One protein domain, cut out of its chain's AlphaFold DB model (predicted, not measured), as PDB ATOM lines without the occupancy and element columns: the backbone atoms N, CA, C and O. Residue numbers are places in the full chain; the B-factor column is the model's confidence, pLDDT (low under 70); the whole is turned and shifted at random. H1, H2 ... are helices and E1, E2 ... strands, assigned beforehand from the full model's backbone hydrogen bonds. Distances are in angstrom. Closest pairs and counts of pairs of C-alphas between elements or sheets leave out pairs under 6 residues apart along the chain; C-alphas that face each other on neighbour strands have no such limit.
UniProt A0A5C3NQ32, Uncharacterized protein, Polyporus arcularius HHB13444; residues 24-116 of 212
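What this domain is: This is residues 24 to 116 of the 212 residues of an uncharacterized protein of Polyporus arcularius HHB13444 (UniProt A0A5C3NQ32). A long, thin model has a two-stranded hairpin, E1 and E2, as an arm at one end and a loose group of short helices along the rest. H2 and H6 lie nearest the middle, H1, H3, H4 and H5 lie toward the other end, and residues 32 to 46 run past the helices from H1 to E1. The printed part has 93 residues with six named helices and two named strands, in the order H1 E1 E2 H2 H3 H4 H5 H6; the sheet E1 - E2 is antiparallel and the class is mixed. It is loose, with a radius of gyration of the C-alphas of 17.3 A and spans of 60 by 25 by 16 A.

How they stand to each other: Look first at E1, residues 47 to 51, and E2, residues 57 to 62, an antiparallel hairpin at 166 degrees; N 49 and O 60, 2.9 A apart, are within hydrogen-bond range. H2, residues 65 to 76, and H6, residues 111 to 114, are near each other, with 7 pairs of C-alphas within 10 A. H3, residues 82 to 85, touches H5, residues 95 to 103; their closest C-alphas are Ala 83 and Pro 96, 6.7 A. H3 and H4, residues 89 to 92, touch only at the corner, closest at C-alphas 83 and 92, 4.9 A. H1, residues 24 to 31, is close to H5 but not clearly touching, at C-alphas 28 and 98, 7.3 A. H2 and H5 are apart. Every O i to N i+4 pair is within hydrogen-bond range in H1, H2 and H5; H3, H4 and H6 are too short for one.

Where its parts are: Find C-alpha 24 at (35.238, 40.126, -56.835), where H1 begins. H2 is 16.2 A long, E2 14.9 A. H6 ends at C-alpha 114, (46.598, 23.767, -45.142).

The domain as a whole: The C-alphas farthest apart, Arg 30 and Phe 54, are 60.4 A apart. The printed part has no cut; the link H1 to E1 is long. Confidence is under 70 at residues 28 to 42 and 105 to 116.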
ATOM      1  N   LEU A  24      34.792  41.513 -56.822       74.00
ATOM      2  CA  LEU A  24      35.238  40.126 -56.835       74.00
ATOM      3  C   LEU A  24      34.534  39.259 -57.899       74.00
ATOM      4  O   LEU A  24      35.252  38.574 -58.624       74.00
ATOM      5  N   PRO A  25      33.205  39.317 -58.123       70.81
ATOM      6  CA  PRO A  25      32.553  38.572 -59.207       70.81
ATOM      7  C   PRO A  25      33.030  38.981 -60.598       70.81
ATOM      8  O   PRO A  25      33.245  38.126 -61.454       70.81
ATOM      9  N   SER A  26      33.220  40.284 -60.828       71.00
ATOM     10  CA  SER A  26      33.678  40.802 -62.123       71.00
ATOM     11  C   SER A  26      35.137  40.427 -62.397       71.00
ATOM     12  O   SER A  26      35.495  40.098 -63.528       71.00
ATOM     13  N   LEU A  27      35.971  40.423 -61.354       75.31
ATOM     14  CA  LEU A  27      37.371  40.028 -61.415       75.31
ATOM     15  C   LEU A  27      37.506  38.516 -61.620       75.31
ATOM     16  O   LEU A  27      38.239  38.078 -62.502       75.31
ATOM     17  N   LEU A  28      36.770  37.716 -60.845       69.81
ATOM     18  CA  LEU A  28      36.792  36.262 -60.957       69.81
ATOM     19  C   LEU A  28      36.173  35.792 -62.270       69.81
ATOM     20  O   LEU A  28      36.772  34.942 -62.907       69.81
ATOM     21  N   GLY A  29      35.087  36.402 -62.753       64.44
ATOM     22  CA  GLY A  29      34.507  36.087 -64.064       64.44
ATOM     23  C   GLY A  29      35.424  36.394 -65.257       64.44
ATOM     24  O   GLY A  29      35.245  35.814 -66.323       64.44
ATOM     25  N   ARG A  30      36.427  37.271 -65.088       69.19
ATOM     26  CA  ARG A  30      37.474  37.526 -66.098       69.19
ATOM     27  C   ARG A  30      38.614  36.509 -66.061       69.19
ATOM     28  O   ARG A  30      39.295  36.346 -67.065       69.19
ATOM     29  N   ILE A  31      38.864  35.893 -64.906       67.31
ATOM     30  CA  ILE A  31      40.078  35.102 -64.647       67.31
ATOM     31  C   ILE A  31      39.763  33.604 -64.524       67.31
ATOM     32  O   ILE A  31      40.632  32.780 -64.790       67.31
ATOM     33  N   LEU A  32      38.549  33.231 -64.106       56.66
ATOM     34  CA  LEU A  32      38.176  31.875 -63.708       56.66
ATOM     35  C   LEU A  32      36.715  31.528 -64.065       56.66
ATOM     36  O   LEU A  32      35.843  32.398 -64.071       56.66
ATOM     37  N   PRO A  33      36.401  30.238 -64.284       53.38
ATOM     38  CA  PRO A  33      35.022  29.767 -64.408       53.38
ATOM     39  C   PRO A  33      34.266  29.796 -63.060       53.38
ATOM     40  O   PRO A  33      34.858  29.676 -61.984       53.38
ATOM     41  N   ALA A  34      32.938  29.954 -63.124       51.56
ATOM     42  CA  ALA A  34      32.065  30.177 -61.965       51.56
ATOM     43  C   ALA A  34      32.155  29.058 -60.906       51.56
ATOM     44  O   ALA A  34      32.154  27.874 -61.235       51.56
ATOM     45  N   THR A  35      32.196  29.435 -59.620       49.03
ATOM     46  CA  THR A  35      32.252  28.495 -58.484       49.03
ATOM     47  C   THR A  35      31.275  28.929 -57.376       49.03
ATOM     48  O   THR A  35      31.236  30.118 -57.060       49.03
ATOM     49  N   PRO A  36      30.481  28.018 -56.778       46.41
ATOM     50  CA  PRO A  36      29.603  28.336 -55.646       46.41
ATOM     51  C   PRO A  36      30.350  28.366 -54.296       46.41
ATOM     52  O   PRO A  36      31.383  27.719 -54.142       46.41
ATOM     53  N   ALA A  37      29.802  29.097 -53.318       46.19
ATOM     54  CA  ALA A  37      30.290  29.179 -51.932       46.19
ATOM     55  C   ALA A  37      29.244  28.627 -50.938       46.19
ATOM     56  O   ALA A  37      28.051  28.609 -51.247       46.19
ATOM     57  N   SER A  38      29.676  28.199 -49.744       47.66
ATOM     58  CA  SER A  38      28.815  27.649 -48.679       47.66
ATOM     59  C   SER A  38      29.238  28.122 -47.282       47.66
ATOM     60  O   SER A  38      30.429  28.301 -47.040       47.66
ATOM     61  N   GLY A  39      28.272  28.279 -46.367       47.78
ATOM     62  CA  GLY A  39      28.481  28.730 -44.979       47.78
ATOM     63  C   GLY A  39      28.980  27.647 -44.006       47.78
ATOM     64  O   GLY A  39      29.019  26.465 -44.349       47.78
ATOM     65  N   MET A  40      29.366  28.059 -42.788       55.78
ATOM     66  CA  MET A  40      30.155  27.254 -41.838       55.78
ATOM     67  C   MET A  40      29.701  27.339 -40.368       55.78
ATOM     68  O   MET A  40      29.120  28.331 -39.934       55.78
ATOM     69  N   SER A  41      30.048  26.306 -39.590       56.31
ATOM     70  CA  SER A  41      29.788  26.167 -38.148       56.31
ATOM     71  C   SER A  41      30.779  26.932 -37.248       56.31
ATOM     72  O   SER A  41      31.943  27.149 -37.590       56.31
ATOM     73  N   LEU A  42      30.339  27.272 -36.028       67.94
ATOM     74  CA  LEU A  42      31.123  28.004 -35.021       67.94
ATOM     75  C   LEU A  42      32.353  27.220 -34.528       67.94
ATOM     76  O   LEU A  42      32.244  26.100 -34.022       67.94
ATOM     77  N   SER A  43      33.528  27.852 -34.577       78.56
ATOM     78  CA  SER A  43      34.783  27.281 -34.073       78.56
ATOM     79  C   SER A  43      35.168  27.820 -32.689       78.56
ATOM     80  O   SER A  43      34.942  28.985 -32.368       78.56
ATOM     81  N   ARG A  44      35.799  26.978 -31.860       84.81
ATOM     82  CA  ARG A  44      36.315  27.340 -30.523       84.81
ATOM     83  C   ARG A  44      37.828  27.100 -30.406       84.81
ATOM     84  O   ARG A  44      38.341  26.224 -31.112       84.81
ATOM     85  N   PRO A  45      38.535  27.833 -29.518       88.38
ATOM     86  CA  PRO A  45      39.960  27.630 -29.258       88.38
ATOM     87  C   PRO A  45      40.300  26.192 -28.855       88.38
ATOM     88  O   PRO A  45      39.541  25.543 -28.134       88.38
ATOM     89  N   ALA A  46      41.456  25.712 -29.309       90.75
ATOM     90  CA  ALA A  46      41.969  24.395 -28.948       90.75
ATOM     91  C   ALA A  46      42.481  24.352 -27.497       90.75
ATOM     92  O   ALA A  46      42.946  25.360 -26.962       90.75
ATOM     93  N   THR A  47      42.459  23.168 -26.884       92.38
ATOM     94  CA  THR A  47      43.036  22.910 -25.553       92.38
ATOM     95  C   THR A  47      43.996  21.722 -25.591       92.38
ATOM     96  O   THR A  47      43.988  20.927 -26.531       92.38
ATOM     97  N   LEU A  48      44.870  21.608 -24.589       93.06
ATOM     98  CA  LEU A  48      45.892  20.563 -24.513       93.06
ATOM     99  C   LEU A  48      45.808  19.834 -23.172       93.06
ATOM    100  O   LEU A  48      45.888  20.458 -22.117       93.06
ATOM    101  N   THR A  49      45.709  18.509 -23.219       93.50
ATOM    102  CA  THR A  49      45.863  17.628 -22.058       93.50
ATOM    103  C   THR A  49      47.211  16.929 -22.149       93.50
ATOM    104  O   THR A  49      47.377  16.004 -22.939       93.50
ATOM    105  N   GLN A  50      48.184  17.363 -21.348       93.19
ATOM    106  CA  GLN A  50      49.529  16.777 -21.370       93.19
ATOM    107  C   GLN A  50      49.595  15.435 -20.647       93.19
ATOM    108  O   GLN A  50      50.243  14.521 -21.141       93.19
ATOM    109  N   TYR A  51      48.886  15.292 -19.526       93.44
ATOM    110  CA  TYR A  51      48.861  14.072 -18.720       93.44
ATOM    111  C   TYR A  51      47.430  13.573 -18.543       93.44
ATOM    112  O   TYR A  51      46.506  14.373 -18.392       93.44
ATOM    113  N   ASN A  52      47.240  12.256 -18.584       92.38
ATOM    114  CA  ASN A  52      45.959  11.645 -18.240       92.38
ATOM    115  C   ASN A  52      45.773  11.564 -16.712       92.38
ATOM    116  O   ASN A  52      46.668  11.900 -15.938       92.38
ATOM    117  N   VAL A  53      44.608  11.080 -16.278       95.62
ATOM    118  CA  VAL A  53      44.255  10.936 -14.851       95.62
ATOM    119  C   VAL A  53      45.173   9.989 -14.065       95.62
ATOM    120  O   VAL A  53      45.173  10.029 -12.842       95.62
ATOM    121  N   PHE A  54      45.977   9.169 -14.747       96.50
ATOM    122  CA  PHE A  54      46.947   8.250 -14.143       96.50
ATOM    123  C   PHE A  54      48.380   8.810 -14.138       96.50
ATOM    124  O   PHE A  54      49.325   8.082 -13.846       96.50
ATOM    125  N   GLY A  55      48.570  10.084 -14.504       93.12
ATOM    126  CA  GLY A  55      49.887  10.723 -14.558       93.12
ATOM    127  C   GLY A  55      50.745  10.312 -15.760       93.12
ATOM    128  O   GLY A  55      51.919  10.664 -15.825       93.12
ATOM    129  N   GLN A  56      50.185   9.596 -16.738       91.44
ATOM    130  CA  GLN A  56      50.901   9.233 -17.961       91.44
ATOM    131  C   GLN A  56      50.839  10.388 -18.962       91.44
ATOM    132  O   GLN A  56      49.768  10.965 -19.180       91.44
ATOM    133  N   ARG A  57      51.969  10.713 -19.599       89.44
ATOM    134  CA  ARG A  57      52.019  11.750 -20.638       89.44
ATOM    135  C   ARG A  57      51.301  11.273 -21.904       89.44
ATOM    136  O   ARG A  57      51.621  10.212 -22.432       89.44
ATOM    137  N   VAL A  58      50.340  12.057 -22.387       89.44
ATOM    138  CA  VAL A  58      49.490  11.751 -23.551       89.44
ATOM    139  C   VAL A  58      49.471  12.852 -24.611       89.44
ATOM    140  O   VAL A  58      49.106  12.561 -25.748       89.44
ATOM    141  N   ASP A  59      49.835  14.092 -24.258       90.44
ATOM    142  CA  ASP A  59      49.917  15.246 -25.171       90.44
ATOM    143  C   ASP A  59      48.717  15.350 -26.144       90.44
ATOM    144  O   ASP A  59      48.853  15.574 -27.349       90.44
ATOM    145  N   ARG A  60      47.504  15.155 -25.612       89.88
ATOM    146  CA  ARG A  60      46.258  15.131 -26.382       89.88
ATOM    147  C   ARG A  60      45.795  16.551 -26.685       89.88
ATOM    148  O   ARG A  60      45.386  17.286 -25.786       89.88
ATOM    149  N   LEU A  61      45.836  16.910 -27.964       89.12
ATOM    150  CA  LEU A  61      45.281  18.151 -28.491       89.12
ATOM    151  C   LEU A  61      43.778  17.985 -28.743       89.12
ATOM    152  O   LEU A  61      43.371  17.090 -29.482       89.12
ATOM    153  N   HIS A  62      42.967  18.867 -28.168       89.50
ATOM    154  CA  HIS A  62      41.522  18.908 -28.379       89.50
ATOM    155  C   HIS A  62      41.166  20.099 -29.257       89.50
ATOM    156  O   HIS A  62      41.508  21.240 -28.940       89.50
ATOM    157  N   THR A  63      40.463  19.838 -30.353       89.00
ATOM    158  CA  THR A  63      39.955  20.854 -31.279       89.00
ATOM    159  C   THR A  63      38.431  20.830 -31.307       89.00
ATOM    160  O   THR A  63      37.799  19.819 -30.998       89.00
ATOM    161  N   SER A  64      37.830  21.972 -31.644       87.69
ATOM    162  CA  SER A  64      36.376  22.085 -31.764       87.69
ATOM    163  C   SER A  64      35.840  21.337 -32.985       87.69
ATOM    164  O   SER A  64      36.560  21.104 -33.954       87.69
ATOM    165  N   GLU A  65      34.559  20.976 -32.948       85.38
ATOM    166  CA  GLU A  65      33.869  20.365 -34.086       85.38
ATOM    167  C   GLU A  65      33.889  21.271 -35.318       85.38
ATOM    168  O   GLU A  65      34.371  20.826 -36.354       85.38
ATOM    169  N   GLY A  66      33.538  22.556 -35.176       83.44
ATOM    170  CA  GLY A  66      33.600  23.521 -36.280       83.44
ATOM    171  C   GLY A  66      34.988  23.623 -36.926       83.44
ATOM    172  O   GLY A  66      35.098  23.694 -38.145       83.44
ATOM    173  N   TRP A  67      36.070  23.519 -36.142       84.75
ATOM    174  CA  TRP A  67      37.430  23.467 -36.696       84.75
ATOM    175  C   TRP A  67      37.698  22.188 -37.506       84.75
ATOM    176  O   TRP A  67      38.384  22.228 -38.527       84.75
ATOM    177  N   ARG A  68      37.178  21.037 -37.063       84.56
ATOM    178  CA  ARG A  68      37.323  19.765 -37.789       84.56
ATOM    179  C   ARG A  68      36.508  19.762 -39.077       84.56
ATOM    180  O   ARG A  68      37.071  19.458 -40.123       84.56
ATOM    181  N   GLU A  69      35.253  20.199 -39.016       82.88
ATOM    182  CA  GLU A  69      34.383  20.353 -40.188       82.88
ATOM    183  C   GLU A  69      34.998  21.276 -41.234       82.88
ATOM    184  O   GLU A  69      34.950  20.991 -42.428       82.88
ATOM    185  N   LEU A  70      35.635  22.357 -40.788       81.19
ATOM    186  CA  LEU A  70      36.310  23.298 -41.663       81.19
ATOM    187  C   LEU A  70      37.501  22.665 -42.399       81.19
ATOM    188  O   LEU A  70      37.705  22.921 -43.588       81.19
ATOM    189  N   LYS A  71      38.264  21.789 -41.734       82.56
ATOM    190  CA  LYS A  71      39.319  21.006 -42.400       82.56
ATOM    191  C   LYS A  71      38.740  20.019 -43.395       82.56
ATOM    192  O   LYS A  71      39.236  19.939 -44.516       82.56
ATOM    193  N   ASP A  72      37.684  19.317 -43.013       83.25
ATOM    194  CA  ASP A  72      37.034  18.346 -43.890       83.25
ATOM    195  C   ASP A  72      36.436  19.029 -45.123       83.25
ATOM    196  O   ASP A  72      36.567  18.520 -46.235       83.25
ATOM    197  N   PHE A  73      35.856  20.219 -44.952       83.88
ATOM    198  CA  PHE A  73      35.414  21.080 -46.043       83.88
ATOM    199  C   PHE A  73      36.581  21.465 -46.957       83.88
ATOM    200  O   PHE A  73      36.505  21.241 -48.162       83.88
ATOM    201  N   ALA A  74      37.690  21.970 -46.406       81.31
ATOM    202  CA  ALA A  74      38.847  22.377 -47.203       81.31
ATOM    203  C   ALA A  74      39.463  21.212 -48.004       81.31
ATOM    204  O   ALA A  74      39.902  21.398 -49.144       81.31
ATOM    205  N   VAL A  75      39.480  20.004 -47.426       84.38
ATOM    206  CA  VAL A  75      39.916  18.774 -48.102       84.38
ATOM    207  C   VAL A  75      38.938  18.382 -49.207       84.38
ATOM    208  O   VAL A  75      39.370  18.140 -50.333       84.38
ATOM    209  N   ARG A  76      37.633  18.353 -48.910       84.44
ATOM    210  CA  ARG A  76      36.573  17.980 -49.860       84.44
ATOM    211  C   ARG A  76      36.526  18.913 -51.065       84.44
ATOM    212  O   ARG A  76      36.453  18.446 -52.195       84.44
ATOM    213  N   GLU A  77      36.639  20.215 -50.823       81.88
ATOM    214  CA  GLU A  77      36.670  21.247 -51.861       81.88
ATOM    215  C   GLU A  77      38.022  21.347 -52.579       81.88
ATOM    216  O   GLU A  77      38.202  22.183 -53.467       81.88
ATOM    217  N   GLY A  78      38.995  20.509 -52.207       82.31
ATOM    218  CA  GLY A  78      40.260  20.382 -52.916       82.31
ATOM    219  C   GLY A  78      41.135  21.631 -52.854       82.31
ATOM    220  O   GLY A  78      41.927  21.846 -53.771       82.31
ATOM    221  N   TYR A  79      41.039  22.441 -51.792       80.19
ATOM    222  CA  TYR A  79      41.778  23.709 -51.675       80.19
ATOM    223  C   TYR A  79      43.285  23.545 -51.912       80.19
ATOM    224  O   TYR A  79      43.902  24.387 -52.560       80.19
ATOM    225  N   THR A  80      43.873  22.437 -51.454       81.12
ATOM    226  CA  THR A  80      45.262  22.087 -51.784       81.12
ATOM    227  C   THR A  80      45.348  21.251 -53.064       81.12
ATOM    228  O   THR A  80      46.230  21.481 -53.887       81.12
ATOM    229  N   ALA A  81      44.446  20.283 -53.253       84.69
ATOM    230  CA  ALA A  81      44.536  19.272 -54.309       84.69
ATOM    231  C   ALA A  81      44.423  19.843 -55.733       84.69
ATOM    232  O   ALA A  81      45.195  19.445 -56.606       84.69
ATOM    233  N   ILE A  82      43.536  20.818 -55.962       82.38
ATOM    234  CA  ILE A  82      43.253  21.400 -57.289       82.38
ATOM    235  C   ILE A  82      44.536  21.900 -57.970       82.38
ATOM    236  O   ILE A  82      44.739  21.684 -59.166       82.38
ATOM    237  N   ALA A  83      45.452  22.490 -57.197       82.44
ATOM    238  CA  ALA A  83      46.732  22.986 -57.697       82.44
ATOM    239  C   ALA A  83      47.658  21.891 -58.252       82.44
ATOM    240  O   ALA A  83      48.536  22.180 -59.072       82.44
ATOM    241  N   TYR A  84      47.489  20.651 -57.793       84.38
ATOM    242  CA  TYR A  84      48.301  19.498 -58.185       84.38
ATOM    243  C   TYR A  84      47.611  18.618 -59.226       84.38
ATOM    244  O   TYR A  84      48.308  18.016 -60.039       84.38
ATOM    245  N   GLU A  85      46.277  18.569 -59.237       86.38
ATOM    246  CA  GLU A  85      45.501  17.790 -60.212       86.38
ATOM    247  C   GLU A  85      45.602  18.347 -61.635       86.38
ATOM    248  O   GLU A  85      45.444  17.600 -62.594       86.38
ATOM    249  N   ARG A  86      45.881  19.649 -61.777       83.75
ATOM    250  CA  ARG A  86      46.070  20.334 -63.069       83.75
ATOM    251  C   ARG A  86      44.898  20.201 -64.060       83.75
ATOM    252  O   ARG A  86      45.095  20.381 -65.258       83.75
ATOM    253  N   LYS A  87      43.676  19.941 -63.578       83.00
ATOM    254  CA  LYS A  87      42.461  19.797 -64.409       83.00
ATOM    255  C   LYS A  87      42.102  21.055 -65.209       83.00
ATOM    256  O   LYS A  87      41.484  20.937 -66.257       83.00
ATOM    257  N   CYS A  88      42.490  22.234 -64.724       78.50
ATOM    258  CA  CYS A  88      42.288  23.520 -65.397       78.50
ATOM    259  C   CYS A  88      43.605  24.066 -65.976       78.50
ATOM    260  O   CYS A  88      43.791  25.278 -66.029       78.50
ATOM    261  N   GLU A  89      44.563  23.182 -66.281       85.75
ATOM    262  CA  GLU A  89      45.878  23.516 -66.840       85.75
ATOM    263  C   GLU A  89      46.562  24.669 -66.081       85.75
ATOM    264  O   GLU A  89      46.756  24.572 -64.862       85.75
ATOM    265  N   GLU A  90      46.901  25.763 -66.768       82.81
ATOM    266  CA  GLU A  90      47.557  26.952 -66.215       82.81
ATOM    267  C   GLU A  90      46.753  27.639 -65.100       82.81
ATOM    268  O   GLU A  90      47.329  28.123 -64.119       82.81
ATOM    269  N   HIS A  91      45.421  27.581 -65.157       80.88
ATOM    270  CA  HIS A  91      44.542  28.161 -64.139       80.88
ATOM    271  C   HIS A  91      44.429  27.307 -62.875       80.88
ATOM    272  O   HIS A  91      43.889  27.750 -61.859       80.88
ATOM    273  N   SER A  92      44.982  26.094 -62.875       82.12
ATOM    274  CA  SER A  92      44.952  25.224 -61.694       82.12
ATOM    275  C   SER A  92      45.711  25.827 -60.509       82.12
ATOM    276  O   SER A  92      45.438  25.481 -59.366       82.12
ATOM    277  N   ARG A  93      46.645  26.761 -60.751       80.88
ATOM    278  CA  ARG A  93      47.347  27.498 -59.687       80.88
ATOM    279  C   ARG A  93      46.605  28.747 -59.213       80.88
ATOM    280  O   ARG A  93      46.736  29.100 -58.045       80.88
ATOM    281  N   THR A  94      45.824  29.393 -60.076       80.81
ATOM    282  CA  THR A  94      45.093  30.628 -59.750       80.81
ATOM    283  C   THR A  94      43.709  30.352 -59.161       80.81
ATOM    284  O   THR A  94      43.250  31.095 -58.297       80.81
ATOM    285  N   SER A  95      43.059  29.251 -59.548       77.31
ATOM    286  CA  SER A  95      41.732  28.875 -59.039       77.31
ATOM    287  C   SER A  95      41.688  28.658 -57.515       77.31
ATOM    288  O   SER A  95      40.824  29.243 -56.855       77.31
ATOM    289  N   PRO A  96      42.640  27.932 -56.892       77.94
ATOM    290  CA  PRO A  96      42.687  27.799 -55.437       77.94
ATOM    291  C   PRO A  96      42.940  29.125 -54.715       77.94
ATOM    292  O   PRO A  96      42.439  29.320 -53.610       77.94
ATOM    293  N   LEU A  97      43.677  30.056 -55.333       78.62
ATOM    294  CA  LEU A  97      43.932  31.383 -54.766       78.62
ATOM    295  C   LEU A  97      42.636  32.198 -54.663       78.62
ATOM    296  O   LEU A  97      42.359  32.784 -53.620       78.62
ATOM    297  N   ALA A  98      41.801  32.171 -55.701       77.81
ATOM    298  CA  ALA A  98      40.488  32.815 -55.672       77.81
ATOM    299  C   ALA A  98      39.565  32.214 -54.605       77.81
ATOM    300  O   ALA A  98      38.954  32.948 -53.829       77.81
ATOM    301  N   ARG A  99      39.515  30.878 -54.506       77.44
ATOM    302  CA  ARG A  99      38.755  30.198 -53.443       77.44
ATOM    303  C   ARG A  99      39.264  30.585 -52.056       77.44
ATOM    304  O   ARG A  99      38.468  30.796 -51.148       77.44
ATOM    305  N   THR A 100      40.583  30.700 -51.895       75.94
ATOM    306  CA  THR A 100      41.225  31.137 -50.645       75.94
ATOM    307  C   THR A 100      40.788  32.548 -50.264       75.94
ATOM    308  O   THR A 100      40.479  32.797 -49.102       75.94
ATOM    309  N   MET A 101      40.732  33.458 -51.237       76.00
ATOM    310  CA  MET A 101      40.352  34.852 -51.014       76.00
ATOM    311  C   MET A 101      38.914  34.983 -50.507       76.00
ATOM    312  O   MET A 101      38.697  35.664 -49.510       76.00
ATOM    313  N   VAL A 102      37.965  34.262 -51.115       75.88
ATOM    314  CA  VAL A 102      36.566  34.212 -50.644       75.88
ATOM    315  C   VAL A 102      36.484  33.612 -49.239       75.88
ATOM    316  O   VAL A 102      35.759  34.101 -48.384       75.88
ATOM    317  N   MET A 103      37.260  32.560 -48.985       74.38
ATOM    318  CA  MET A 103      37.168  31.784 -47.751       74.38
ATOM    319  C   MET A 103      37.795  32.487 -46.538       74.38
ATOM    320  O   MET A 103      37.379  32.258 -45.406       74.38
ATOM    321  N   THR A 104      38.824  33.317 -46.741       72.06
ATOM    322  CA  THR A 104      39.679  33.835 -45.651       72.06
ATOM    323  C   THR A 104      38.909  34.655 -44.610       72.06
ATOM    324  O   THR A 104      39.283  34.608 -43.437       72.06
ATOM    325  N   GLY A 105      37.829  35.340 -45.008       67.50
ATOM    326  CA  GLY A 105      36.971  36.103 -44.095       67.50
ATOM    327  C   GLY A 105      36.252  35.232 -43.060       67.50
ATOM    328  O   GLY A 105      36.233  35.577 -41.881       67.50
ATOM    329  N   ASP A 106      35.784  34.051 -43.475       67.81
ATOM    330  CA  ASP A 106      34.867  33.223 -42.678       67.81
ATOM    331  C   ASP A 106      35.543  31.986 -42.060       67.81
ATOM    332  O   ASP A 106      34.973  31.297 -41.215       67.81
ATOM    333  N   CYS A 107      36.789  31.689 -42.446       63.59
ATOM    334  CA  CYS A 107      37.434  30.417 -42.117       63.59
ATOM    335  C   CYS A 107      38.449  30.451 -40.971       63.59
ATOM    336  O   CYS A 107      39.280  29.549 -40.852       63.59
ATOM    337  N   HIS A 108      38.441  31.491 -40.133       63.31
ATOM    338  CA  HIS A 108      39.325  31.591 -38.961       63.31
ATOM    339  C   HIS A 108      40.811  31.275 -39.257       63.31
ATOM    340  O   HIS A 108      41.535  30.758 -38.401       63.31
ATOM    341  N   VAL A 109      41.273  31.604 -40.470       69.19
ATOM    342  CA  VAL A 109      42.638  31.358 -40.964       69.19
ATOM    343  C   VAL A 109      43.013  29.864 -41.063       69.19
ATOM    344  O   VAL A 109      44.187  29.513 -40.943       69.19
ATOM    345  N   ILE A 110      42.060  28.958 -41.338       66.31
ATOM    346  CA  ILE A 110      42.371  27.533 -41.588       66.31
ATOM    347  C   ILE A 110      43.427  27.348 -42.683       66.31
ATOM    348  O   ILE A 110      44.242  26.431 -42.623       66.31
ATOM    349  N   MET A 111      43.470  28.254 -43.656       62.34
ATOM    350  CA  MET A 111      44.415  28.203 -44.769       62.34
ATOM    351  C   MET A 111      45.878  28.159 -44.300       62.34
ATOM    352  O   MET A 111      46.720  27.555 -44.962       62.34
ATOM    353  N   TYR A 112      46.168  28.682 -43.104       65.00
ATOM    354  CA  TYR A 112      47.464  28.528 -42.446       65.00
ATOM    355  C   TYR A 112      47.823  27.060 -42.143       65.00
ATOM    356  O   TYR A 112      48.967  26.652 -42.330       65.00
ATOM    357  N   ALA A 113      46.852  26.251 -41.712       55.75
ATOM    358  CA  ALA A 113      47.029  24.824 -41.442       55.75
ATOM    359  C   ALA A 113      47.116  23.971 -42.722       55.75
ATOM    360  O   ALA A 113      47.684  22.882 -42.687       55.75
ATOM    361  N   MET A 114      46.593  24.468 -43.849       55.19
ATOM    362  CA  MET A 114      46.598  23.767 -45.142       55.19
ATOM    363  C   MET A 114      47.873  24.008 -45.966       55.19
ATOM    364  O   MET A 114      48.201  23.207 -46.837       55.19
ATOM    365  N   GLY A 115      48.618  25.084 -45.692       50.09
ATOM    366  CA  GLY A 115      49.865  25.421 -46.392       50.09
ATOM    367  C   GLY A 115      50.982  24.357 -46.330       50.09
ATOM    368  O   GLY A 115      51.593  24.086 -47.363       50.09
ATOM    369  N   PRO A 116      51.280  23.731 -45.173       51.28
ATOM    370  CA  PRO A 116      52.419  22.815 -45.043       51.28
ATOM    371  C   PRO A 116      52.157  21.349 -45.454       51.28
ATOM    372  O   PRO A 116      52.990  20.487 -45.174       51.28
TER     373      PRO A 116